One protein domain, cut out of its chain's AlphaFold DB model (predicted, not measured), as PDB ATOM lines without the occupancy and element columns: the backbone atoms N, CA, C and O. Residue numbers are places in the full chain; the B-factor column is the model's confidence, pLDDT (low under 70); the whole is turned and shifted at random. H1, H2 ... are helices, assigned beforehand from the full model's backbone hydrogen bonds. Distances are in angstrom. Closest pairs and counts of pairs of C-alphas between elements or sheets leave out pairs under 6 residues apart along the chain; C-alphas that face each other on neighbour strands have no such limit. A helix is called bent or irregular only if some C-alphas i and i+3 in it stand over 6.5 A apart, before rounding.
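AT A GLANCE: This is residues 2 to 84 of the 109 residues of an uncharacterized protein of Brugia pahangi (UniProt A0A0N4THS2). One long helix, H3, makes the long axis; H2 folds back along its first part as a helical hairpin, H1 is set off from both, and H4 makes a corner at H3's far end, from which an unnamed tail, residues 65 to 84, loops back. The printed part has 83 residues, with helices H1, H2, H3 and H4 in chain order and no named strand: all helix. It is loose, with a radius of gyration of the C-alphas of 16.8 A, and spans 49 by 26 by 18 A.

IN THESE COORDINATES: H1, residues 2 to 11, begins at C-alpha 2 (157.060, 158.857, 181.568), measures 14.2 A and is irregular: C-alphas 6 and 9 are 7.6 A apart. H2 is residues 17 to 25, 12.3 A; H3 residues 31 to 55, 36.4 A; H4 residues 57 to 64, 10.5 A, ending at C-alpha 64 (129.302, 163.753, 196.736).

HOW THE PARTS SIT: H2 touches residues 31 to 42 of H3, closest at the C-alphas of Pro 17 and Ser 38, 4.7 A, with a shallow tilt of 12 degrees, opposite ways. H1 is apart from H2, H3 and H4. H3 and H4 meet only through their link. Each O i to N i+4 pair is within hydrogen-bond range in H2, H3 and H4, and 4 of 6 in H1.

THE WHOLE: The C-alphas farthest apart, of Gly 27 and Gly 65, are 49.8 A apart. The printed part has no cut, the three links are tight, and no printed residue is under 70 in pLDDT.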
ATOM      1  N   PHE A   2     156.422 159.702 180.540       91.38
ATOM      2  CA  PHE A   2     157.060 158.857 181.568       91.38
ATOM      3  C   PHE A   2     156.846 157.341 181.362       91.38
ATOM      4  O   PHE A   2     157.817 156.621 181.157       91.38
ATOM      5  N   CYS A   3     155.592 156.876 181.286       90.19
ATOM      6  CA  CYS A   3     155.277 155.446 181.145       90.19
ATOM      7  C   CYS A   3     155.817 154.802 179.852       90.19
ATOM      8  O   CYS A   3     156.127 153.612 179.819       90.19
ATOM      9  N   VAL A   4     155.927 155.574 178.766       90.31
ATOM     10  CA  VAL A   4     156.493 155.081 177.501       90.31
ATOM     11  C   VAL A   4     158.004 154.932 177.643       90.31
ATOM     12  O   VAL A   4     158.546 153.895 177.277       90.31
ATOM     13  N   TYR A   5     158.689 155.910 178.245       92.25
ATOM     14  CA  TYR A   5     160.133 155.823 178.482       92.25
ATOM     15  C   TYR A   5     160.505 154.616 179.345       92.25
ATOM     16  O   TYR A   5     161.454 153.911 179.006       92.25
ATOM     17  N   THR A   6     159.735 154.333 180.400       93.31
ATOM     18  CA  THR A   6     160.004 153.211 181.311       93.31
ATOM     19  C   THR A   6     159.874 151.847 180.634       93.31
ATOM     20  O   THR A   6     160.618 150.931 180.971       93.31
ATOM     21  N   CYS A   7     158.958 151.705 179.670       92.06
ATOM     22  CA  CYS A   7     158.615 150.411 179.066       92.06
ATOM     23  C   CYS A   7     159.054 150.266 177.596       92.06
ATOM     24  O   CYS A   7     158.886 149.201 177.006       92.06
ATOM     25  N   SER A   8     159.625 151.311 176.987       90.31
ATOM     26  CA  SER A   8     159.990 151.328 175.561       90.31
ATOM     27  C   SER A   8     160.964 150.212 175.176       90.31
ATOM     28  O   SER A   8     160.762 149.542 174.168       90.31
ATOM     29  N   LYS A   9     161.985 149.957 176.003       90.88
ATOM     30  CA  LYS A   9     163.012 148.935 175.736       90.88
ATOM     31  C   LYS A   9     162.519 147.494 175.887       90.88
ATOM     32  O   LYS A   9     163.168 146.593 175.373       90.88
ATOM     33  N   THR A  10     161.425 147.267 176.614       90.38
ATOM     34  CA  THR A  10     160.920 145.919 176.913       90.38
ATOM     35  C   THR A  10     159.724 145.543 176.049       90.38
ATOM     36  O   THR A  10     159.701 144.451 175.495       90.38
ATOM     37  N   SER A  11     158.740 146.436 175.911       88.25
ATOM     38  CA  SER A  11     157.474 146.161 175.212       88.25
ATOM     39  C   SER A  11     157.161 147.132 174.075       88.25
ATOM     40  O   SER A  11     156.033 147.172 173.585       88.25
ATOM     41  N   GLY A  12     158.103 148.006 173.708       87.50
ATOM     42  CA  GLY A  12     157.835 149.113 172.786       87.50
ATOM     43  C   GLY A  12     156.908 150.184 173.373       87.50
ATOM     44  O   GLY A  12     156.590 151.154 172.695       87.50
ATOM     45  N   GLY A  13     156.474 150.037 174.632       90.81
ATOM     46  CA  GLY A  13     155.626 151.014 175.310       90.81
ATOM     47  C   GLY A  13     154.221 151.145 174.715       90.81
ATOM     48  O   GLY A  13     153.675 152.242 174.746       90.81
ATOM     49  N   HIS A  14     153.627 150.055 174.201       92.88
ATOM     50  CA  HIS A  14     152.306 150.099 173.550       92.88
ATOM     51  C   HIS A  14     151.220 150.720 174.438       92.88
ATOM     52  O   HIS A  14     150.462 151.556 173.964       92.88
ATOM     53  N   LEU A  15     151.138 150.290 175.708       92.25
ATOM     54  CA  LEU A  15     150.231 150.813 176.748       92.25
ATOM     55  C   LEU A  15     148.750 150.980 176.327       92.25
ATOM     56  O   LEU A  15     147.999 151.699 176.980       92.25
ATOM     57  N   ASN A  16     148.328 150.326 175.244       93.12
ATOM     58  CA  ASN A  16     147.021 150.491 174.622       93.12
ATOM     59  C   ASN A  16     146.695 149.251 173.757       93.12
ATOM     60  O   ASN A  16     147.462 148.922 172.834       93.12
ATOM     61  N   PRO A  17     145.555 148.579 174.003       94.44
ATOM     62  CA  PRO A  17     145.142 147.419 173.217       94.44
ATOM     63  C   PRO A  17     144.944 147.734 171.731       94.44
ATOM     64  O   PRO A  17     145.302 146.919 170.886       94.44
ATOM     65  N   ALA A  18     144.454 148.927 171.386       93.25
ATOM     66  CA  ALA A  18     144.248 149.335 169.999       93.25
ATOM     67  C   ALA A  18     145.572 149.509 169.234       93.25
ATOM     68  O   ALA A  18     145.677 149.118 168.072       93.25
ATOM     69  N   ILE A  19     146.612 150.016 169.904       92.25
ATOM     70  CA  ILE A  19     147.967 150.088 169.332       92.25
ATOM     71  C   ILE A  19     148.524 148.676 169.144       92.25
ATOM     72  O   ILE A  19     149.087 148.362 168.100       92.25
ATOM     73  N   SER A  20     148.322 147.793 170.123       94.38
ATOM     74  CA  SER A  20     148.772 146.399 170.030       94.38
ATOM     75  C   SER A  20     148.067 145.647 168.893       94.38
ATOM     76  O   SER A  20     148.713 144.896 168.167       94.38
ATOM     77  N   LEU A  21     146.767 145.898 168.692       93.25
ATOM     78  CA  LEU A  21     145.991 145.372 167.570       93.25
ATOM     79  C   LEU A  21     146.540 145.870 166.229       93.25
ATOM     80  O   LEU A  21     146.722 145.077 165.312       93.25
ATOM     81  N   MET A  22     146.858 147.158 166.126       90.75
ATOM     82  CA  MET A  22     147.458 147.737 164.925       90.75
ATOM     83  C   MET A  22     148.834 147.128 164.608       90.75
ATOM     84  O   MET A  22     149.128 146.811 163.461       90.75
ATOM     85  N   PHE A  23     149.693 146.913 165.609       91.88
ATOM     86  CA  PHE A  23     150.973 146.229 165.386       91.88
ATOM     87  C   PHE A  23     150.776 144.777 164.934       91.88
ATOM     88  O   PHE A  23     151.547 144.290 164.108       91.88
ATOM     89  N   TYR A  24     149.735 144.098 165.427       94.00
ATOM     90  CA  TYR A  24     149.365 142.769 164.950       94.00
ATOM     91  C   TYR A  24     148.903 142.784 163.485       94.00
ATOM     92  O   TYR A  24     149.426 142.011 162.684       94.00
ATOM     93  N   THR A  25     147.991 143.684 163.094       91.44
ATOM     94  CA  THR A  25     147.488 143.757 161.706       91.44
ATOM     95  C   THR A  25     148.580 144.098 160.693       91.44
ATOM     96  O   THR A  25     148.501 143.676 159.542       91.44
ATOM     97  N   LEU A  26     149.625 144.808 161.121       90.19
ATOM     98  CA  LEU A  26     150.797 145.144 160.310       90.19
ATOM     99  C   LEU A  26     151.895 144.065 160.316       90.19
ATOM    100  O   LEU A  26     152.962 144.283 159.744       90.19
ATOM    101  N   GLY A  27     151.682 142.931 160.988       92.94
ATOM    102  CA  GLY A  27     152.660 141.841 161.068       92.94
ATOM    103  C   GLY A  27     153.876 142.139 161.952       92.94
ATOM    104  O   GLY A  27     154.886 141.446 161.856       92.94
ATOM    105  N   LYS A  28     153.800 143.158 162.818       91.69
ATOM    106  CA  LYS A  28     154.870 143.564 163.750       91.69
ATOM    107  C   LYS A  28     154.733 142.959 165.149       91.69
ATOM    108  O   LYS A  28     155.626 143.124 165.975       91.69
ATOM    109  N   LEU A  29     153.622 142.280 165.430       94.44
ATOM    110  CA  LEU A  29     153.351 141.604 166.697       94.44
ATOM    111  C   LEU A  29     152.646 140.271 166.405       94.44
ATOM    112  O   LEU A  29     151.704 140.267 165.619       94.44
ATOM    113  N   PRO A  30     153.043 139.139 167.007       96.31
ATOM    114  CA  PRO A  30     152.314 137.883 166.847       96.31
ATOM    115  C   PRO A  30     150.971 137.915 167.597       96.31
ATOM    116  O   PRO A  30     150.848 138.549 168.648       96.31
ATOM    117  N   LEU A  31     149.973 137.172 167.101       95.88
ATOM    118  CA  LEU A  31     148.607 137.165 167.654       95.88
ATOM    119  C   LEU A  31     148.559 136.815 169.151       95.88
ATOM    120  O   LEU A  31     147.810 137.421 169.913       95.88
ATOM    121  N   SER A  32     149.382 135.863 169.598       96.56
ATOM    122  CA  SER A  32     149.453 135.486 171.015       96.56
ATOM    123  C   SER A  32     149.883 136.656 171.901       96.56
ATOM    124  O   SER A  32     149.318 136.870 172.971       96.56
ATOM    125  N   HIS A  33     150.838 137.463 171.433       95.19
ATOM    126  CA  HIS A  33     151.318 138.622 172.177       95.19
ATOM    127  C   HIS A  33     150.292 139.746 172.188       95.19
ATOM    128  O   HIS A  33     150.178 140.419 173.203       95.19
ATOM    129  N   PHE A  34     149.493 139.913 171.130       96.44
ATOM    130  CA  PHE A  34     148.374 140.856 171.156       96.44
ATOM    131  C   PHE A  34     147.437 140.604 172.352       96.44
ATOM    132  O   PHE A  34     147.096 141.549 173.069       96.44
ATOM    133  N   PHE A  35     147.073 139.345 172.619       96.94
ATOM    134  CA  PHE A  35     146.222 139.012 173.764       96.94
ATOM    135  C   PHE A  35     146.920 139.269 175.103       96.94
ATOM    136  O   PHE A  35     146.325 139.895 175.982       96.94
ATOM    137  N   TYR A  36     148.188 138.868 175.253       96.50
ATOM    138  CA  TYR A  36     148.952 139.151 176.475       96.50
ATOM    139  C   TYR A  36     149.086 140.654 176.743       96.50
ATOM    140  O   TYR A  36     148.865 141.103 177.867       96.50
ATOM    141  N   TYR A  37     149.383 141.441 175.706       97.00
ATOM    142  CA  TYR A  37     149.461 142.896 175.795       97.00
ATOM    143  C   TYR A  37     148.121 143.474 176.241       97.00
ATOM    144  O   TYR A  37     148.083 144.222 177.212       97.00
ATOM    145  N   SER A  38     147.029 143.083 175.584       97.19
ATOM    146  CA  SER A  38     145.697 143.620 175.868       97.19
ATOM    147  C   SER A  38     145.256 143.336 177.306       97.19
ATOM    148  O   SER A  38     144.785 144.241 177.991       97.19
ATOM    149  N   ILE A  39     145.463 142.109 177.798       97.69
ATOM    150  CA  ILE A  39     145.099 141.724 179.168       97.69
ATOM    151  C   ILE A  39     145.906 142.531 180.187       97.69
ATOM    152  O   ILE A  39     145.329 143.155 181.075       97.69
ATOM    153  N   VAL A  40     147.236 142.565 180.055       96.69
ATOM    154  CA  VAL A  40     148.101 143.268 181.017       96.69
ATOM    155  C   VAL A  40     147.862 144.780 180.982       96.69
ATOM    156  O   VAL A  40     147.884 145.423 182.028       96.69
ATOM    157  N   GLN A  41     147.582 145.354 179.811       97.06
ATOM    158  CA  GLN A  41     147.249 146.774 179.668       97.06
ATOM    159  C   GLN A  41     145.931 147.121 180.366       97.06
ATOM    160  O   GLN A  41     145.883 148.101 181.106       97.06
ATOM    161  N   VAL A  42     144.883 146.310 180.187       96.88
ATOM    162  CA  VAL A  42     143.591 146.516 180.862       96.88
ATOM    163  C   VAL A  42     143.728 146.341 182.375       96.88
ATOM    164  O   VAL A  42     143.239 147.179 183.129       96.88
ATOM    165  N   LEU A  43     144.446 145.313 182.837       97.75
ATOM    166  CA  LEU A  43     144.711 145.110 184.264       97.75
ATOM    167  C   LEU A  43     145.513 146.269 184.867       97.75
ATOM    168  O   LEU A  43     145.168 146.765 185.938       97.75
ATOM    169  N   GLY A  44     146.547 146.741 184.169       96.56
ATOM    170  CA  GLY A  44     147.336 147.897 184.590       96.56
ATOM    171  C   GLY A  44     146.498 149.173 184.679       96.56
ATOM    172  O   GLY A  44     146.605 149.903 185.663       96.56
ATOM    173  N   ALA A  45     145.620 149.417 183.702       96.44
ATOM    174  CA  ALA A  45     144.697 150.549 183.723       96.44
ATOM    175  C   ALA A  45     143.699 150.451 184.890       96.44
ATOM    176  O   ALA A  45     143.457 151.445 185.574       96.44
ATOM    177  N   PHE A  46     143.171 149.255 185.166       96.62
ATOM    178  CA  PHE A  46     142.262 149.008 186.286       96.62
ATOM    179  C   PHE A  46     142.932 149.278 187.640       96.62
ATOM    180  O   PHE A  46     142.408 150.038 188.451       96.62
ATOM    181  N   VAL A  47     144.125 148.721 187.864       97.56
ATOM    182  CA  VAL A  47     144.896 148.944 189.096       97.56
ATOM    183  C   VAL A  47     145.297 150.416 189.239       97.56
ATOM    184  O   VAL A  47     145.147 150.991 190.315       97.56
ATOM    185  N   GLY A  48     145.745 151.058 188.157       96.25
ATOM    186  CA  GLY A  48     146.065 152.489 188.155       96.25
ATOM    187  C   GLY A  48     144.858 153.365 188.499       96.25
ATOM    188  O   GLY A  48     144.976 154.307 189.278       96.25
ATOM    189  N   THR A  49     143.682 153.008 187.982       95.88
ATOM    190  CA  THR A  49     142.409 153.671 188.293       95.88
ATOM    191  C   THR A  49     142.031 153.494 189.759       95.88
ATOM    192  O   THR A  49     141.635 154.464 190.400       95.88
ATOM    193  N   ALA A  50     142.196 152.292 190.317       96.25
ATOM    194  CA  ALA A  50     141.948 152.037 191.733       96.25
ATOM    195  C   ALA A  50     142.857 152.899 192.624       96.25
ATOM    196  O   ALA A  50     142.369 153.542 193.551       96.25
ATOM    197  N   PHE A  51     144.151 153.001 192.297       97.25
ATOM    198  CA  PHE A  51     145.062 153.893 193.016       97.25
ATOM    199  C   PHE A  51     144.653 155.362 192.897       97.25
ATOM    200  O   PHE A  51     144.566 156.049 193.914       97.25
ATOM    201  N   ALA A  52     144.339 155.840 191.691       95.19
ATOM    202  CA  ALA A  52     143.852 157.204 191.503       95.19
ATOM    203  C   ALA A  52     142.595 157.462 192.349       95.19
ATOM    204  O   ALA A  52     142.544 158.428 193.099       95.19
ATOM    205  N   TYR A  53     141.618 156.555 192.319       93.69
ATOM    206  CA  TYR A  53     140.416 156.665 193.137       93.69
ATOM    207  C   TYR A  53     140.731 156.753 194.638       93.69
ATOM    208  O   TYR A  53     140.179 157.614 195.317       93.69
ATOM    209  N   THR A  54     141.655 155.932 195.151       95.62
ATOM    210  CA  THR A  54     142.050 155.991 196.570       95.62
ATOM    211  C   THR A  54     142.732 157.303 196.953       95.62
ATOM    212  O   THR A  54     142.463 157.825 198.028       95.62
ATOM    213  N   VAL A  55     143.562 157.878 196.074       96.62
ATOM    214  CA  VAL A  55     144.216 159.178 196.314       96.62
ATOM    215  C   VAL A  55     143.186 160.305 196.414       96.62
ATOM    216  O   VAL A  55     143.347 161.219 197.215       96.62
ATOM    217  N   TYR A  56     142.114 160.223 195.627       93.69
ATOM    218  CA  TYR A  56     141.054 161.229 195.571       93.69
ATOM    219  C   TYR A  56     139.836 160.886 196.446       93.69
ATOM    220  O   TYR A  56     138.812 161.563 196.349       93.69
ATOM    221  N   LEU A  57     139.920 159.863 197.306       93.50
ATOM    222  CA  LEU A  57     138.776 159.348 198.063       93.50
ATOM    223  C   LEU A  57     138.094 160.454 198.878       93.50
ATOM    224  O   LEU A  57     136.898 160.688 198.699       93.50
ATOM    225  N   ASP A  58     138.870 161.195 199.671       94.12
ATOM    226  CA  ASP A  58     138.371 162.284 200.515       94.12
ATOM    227  C   ASP A  58     137.731 163.400 199.689       94.12
ATOM    228  O   ASP A  58     136.684 163.926 200.058       94.12
ATOM    229  N   GLN A  59     138.309 163.740 198.534       91.56
ATOM    230  CA  GLN A  59     137.761 164.776 197.658       91.56
ATOM    231  C   GLN A  59     136.445 164.327 197.021       91.56
ATOM    232  O   GLN A  59     135.485 165.095 196.983       91.56
ATOM    233  N   THR A  60     136.366 163.074 196.564       91.25
ATOM    234  CA  THR A  60     135.111 162.538 196.021       91.25
ATOM    235  C   THR A  60     134.026 162.464 197.093       91.25
ATOM    236  O   THR A  60     132.886 162.827 196.816       91.25
ATOM    237  N   HIS A  61     134.378 162.077 198.322       93.12
ATOM    238  CA  HIS A  61     133.446 162.022 199.443       93.12
ATOM    239  C   HIS A  61     133.049 163.423 199.940       93.12
ATOM    240  O   HIS A  61     131.907 163.642 200.324       93.12
ATOM    241  N   HIS A  62     133.941 164.413 199.887       93.00
ATOM    242  CA  HIS A  62     133.615 165.794 200.248       93.00
ATOM    243  C   HIS A  62     132.572 166.417 199.307       93.00
ATOM    244  O   HIS A  62     131.685 167.134 199.761       93.00
ATOM    245  N   VAL A  63     132.663 166.135 198.003       89.25
ATOM    246  CA  VAL A  63     131.764 166.714 196.987       89.25
ATOM    247  C   VAL A  63     130.440 165.948 196.874       89.25
ATOM    248  O   VAL A  63     129.402 166.563 196.637       89.25
ATOM    249  N   LEU A  64     130.458 164.619 197.020       91.38
ATOM    250  CA  LEU A  64     129.302 163.753 196.736       91.38
ATOM    251  C   LEU A  64     128.804 162.930 197.935       91.38
ATOM    252  O   LEU A  64     127.762 162.282 197.827       91.38
ATOM    253  N   GLY A  65     129.524 162.914 199.057       91.50
ATOM    254  CA  GLY A  65     129.304 161.945 200.132       91.50
ATOM    255  C   GLY A  65     129.460 160.513 199.615       91.50
ATOM    256  O   GLY A  65     130.409 160.190 198.895       91.50
ATOM    257  N   ASP A  66     128.473 159.674 199.922       90.25
ATOM    258  CA  ASP A  66     128.409 158.285 199.457       90.25
ATOM    259  C   ASP A  66     127.825 158.129 198.041       90.25
ATOM    260  O   ASP A  66     127.772 157.019 197.502       90.25
ATOM    261  N   LEU A  67     127.380 159.221 197.405       92.94
ATOM    262  CA  LEU A  67     126.764 159.154 196.082       92.94
ATOM    263  C   LEU A  67     127.788 158.809 194.994       92.94
ATOM    264  O   LEU A  67     128.914 159.309 194.957       92.94
ATOM    265  N   ARG A  68     127.355 157.983 194.035       90.38
ATOM    266  CA  ARG A  68     128.117 157.626 192.832       90.38
ATOM    267  C   ARG A  68     127.298 157.970 191.596       90.38
ATOM    268  O   ARG A  68     126.408 157.227 191.198       90.38
ATOM    269  N   ILE A  69     127.593 159.130 191.012       92.50
ATOM    270  CA  ILE A  69     126.853 159.683 189.875       92.50
ATOM    271  C   ILE A  69     127.679 159.501 188.601       92.50
ATOM    272  O   ILE A  69     128.840 159.906 188.527       92.50
ATOM    273  N   VAL A  70     127.072 158.887 187.586       90.56
ATOM    274  CA  VAL A  70     127.751 158.552 186.326       90.56
ATOM    275  C   VAL A  70     127.872 159.773 185.411       90.56
ATOM    276  O   VAL A  70     128.955 160.056 184.912       90.56
ATOM    277  N   ALA A  71     126.784 160.522 185.218       90.06
ATOM    278  CA  ALA A  71     126.713 161.635 184.271       90.06
ATOM    279  C   ALA A  71     125.890 162.810 184.824       90.06
ATOM    280  O   ALA A  71     125.130 162.653 185.780       90.06
ATOM    281  N   GLY A  72     126.027 163.982 184.199       87.38
ATOM    282  CA  GLY A  72     125.363 165.227 184.600       87.38
ATOM    283  C   GLY A  72     126.306 166.206 185.313       87.38
ATOM    284  O   GLY A  72     127.509 165.958 185.359       87.38
ATOM    285  N   PRO A  73     125.781 167.309 185.881       86.69
ATOM    286  CA  PRO A  73     126.597 168.371 186.486       86.69
ATOM    287  C   PRO A  73     127.535 167.891 187.602       86.69
ATOM    288  O   PRO A  73     128.610 168.449 187.779       86.69
ATOM    289  N   ASN A  74     127.138 166.827 188.308       89.19
ATOM    290  CA  ASN A  74     127.890 166.217 189.408       89.19
ATOM    291  C   ASN A  74     128.424 164.812 189.051       89.19
ATOM    292  O   ASN A  74     128.743 164.024 189.940       89.19
ATOM    293  N   GLY A  75     128.457 164.450 187.764       89.50
ATOM    294  CA  GLY A  75     128.918 163.136 187.313       89.50
ATOM    295  C   GLY A  75     130.437 162.993 187.416       89.50
ATOM    296  O   GLY A  75     131.174 163.802 186.861       89.50
ATOM    297  N   THR A  76     130.916 161.941 188.084       91.88
ATOM    298  CA  THR A  76     132.357 161.709 188.307       91.88
ATOM    299  C   THR A  76     132.933 160.545 187.514       91.88
ATOM    300  O   THR A  76     134.142 160.338 187.544       91.88
ATOM    301  N   ALA A  77     132.122 159.781 186.773       90.94
ATOM    302  CA  ALA A  77     132.651 158.684 185.952       90.94
ATOM    303  C   ALA A  77     133.619 159.182 184.858       90.94
ATOM    304  O   ALA A  77     134.559 158.475 184.493       90.94
ATOM    305  N   GLY A  78     133.447 160.434 184.413       90.88
ATOM    306  CA  GLY A  78     134.357 161.126 183.495       90.88
ATOM    307  C   GLY A  78     135.798 161.279 184.005       90.88
ATOM    308  O   GLY A  78     136.702 161.482 183.202       90.88
ATOM    309  N   LEU A  79     136.033 161.149 185.319       90.69
ATOM    310  CA  LEU A  79     137.381 161.173 185.901       90.69
ATOM    311  C   LEU A  79     138.199 159.925 185.541       90.69
ATOM    312  O   LEU A  79     139.427 159.971 185.564       90.69
ATOM    313  N   PHE A  80     137.527 158.814 185.232       92.06
ATOM    314  CA  PHE A  80     138.163 157.509 185.033       92.06
ATOM    315  C   PHE A  80     138.006 156.988 183.606       92.06
ATOM    316  O   PHE A  80     138.864 156.260 183.113       92.06
ATOM    317  N   THR A  81     136.916 157.356 182.932       92.19
ATOM    318  CA  THR A  81     136.603 156.893 181.576       92.19
ATOM    319  C   THR A  81     136.097 158.040 180.721       92.19
ATOM    320  O   THR A  81     135.334 158.878 181.200       92.19
ATOM    321  N   SER A  82     136.460 158.054 179.441       91.19
ATOM    322  CA  SER A  82     135.885 158.992 178.483       91.19
ATOM    323  C   SER A  82     134.439 158.617 178.155       91.19
ATOM    324  O   SER A  82     134.093 157.446 178.001       91.19
ATOM    325  N   MET A  83     133.590 159.633 178.025       88.44
ATOM    326  CA  MET A  83     132.219 159.494 177.543       88.44
ATOM    327  C   MET A  83     132.010 160.464 176.382       88.44
ATOM    328  O   MET A  83     132.496 161.598 176.457       88.44
ATOM    329  N   PRO A  84     131.320 160.050 175.307       90.75
ATOM    330  CA  PRO A  84     131.013 160.956 174.211       90.75
ATOM    331  C   PRO A  84     130.117 162.094 174.707       90.75
ATOM    332  O   PRO A  84     129.279 161.912 175.594       90.75
TER     333      PRO A  84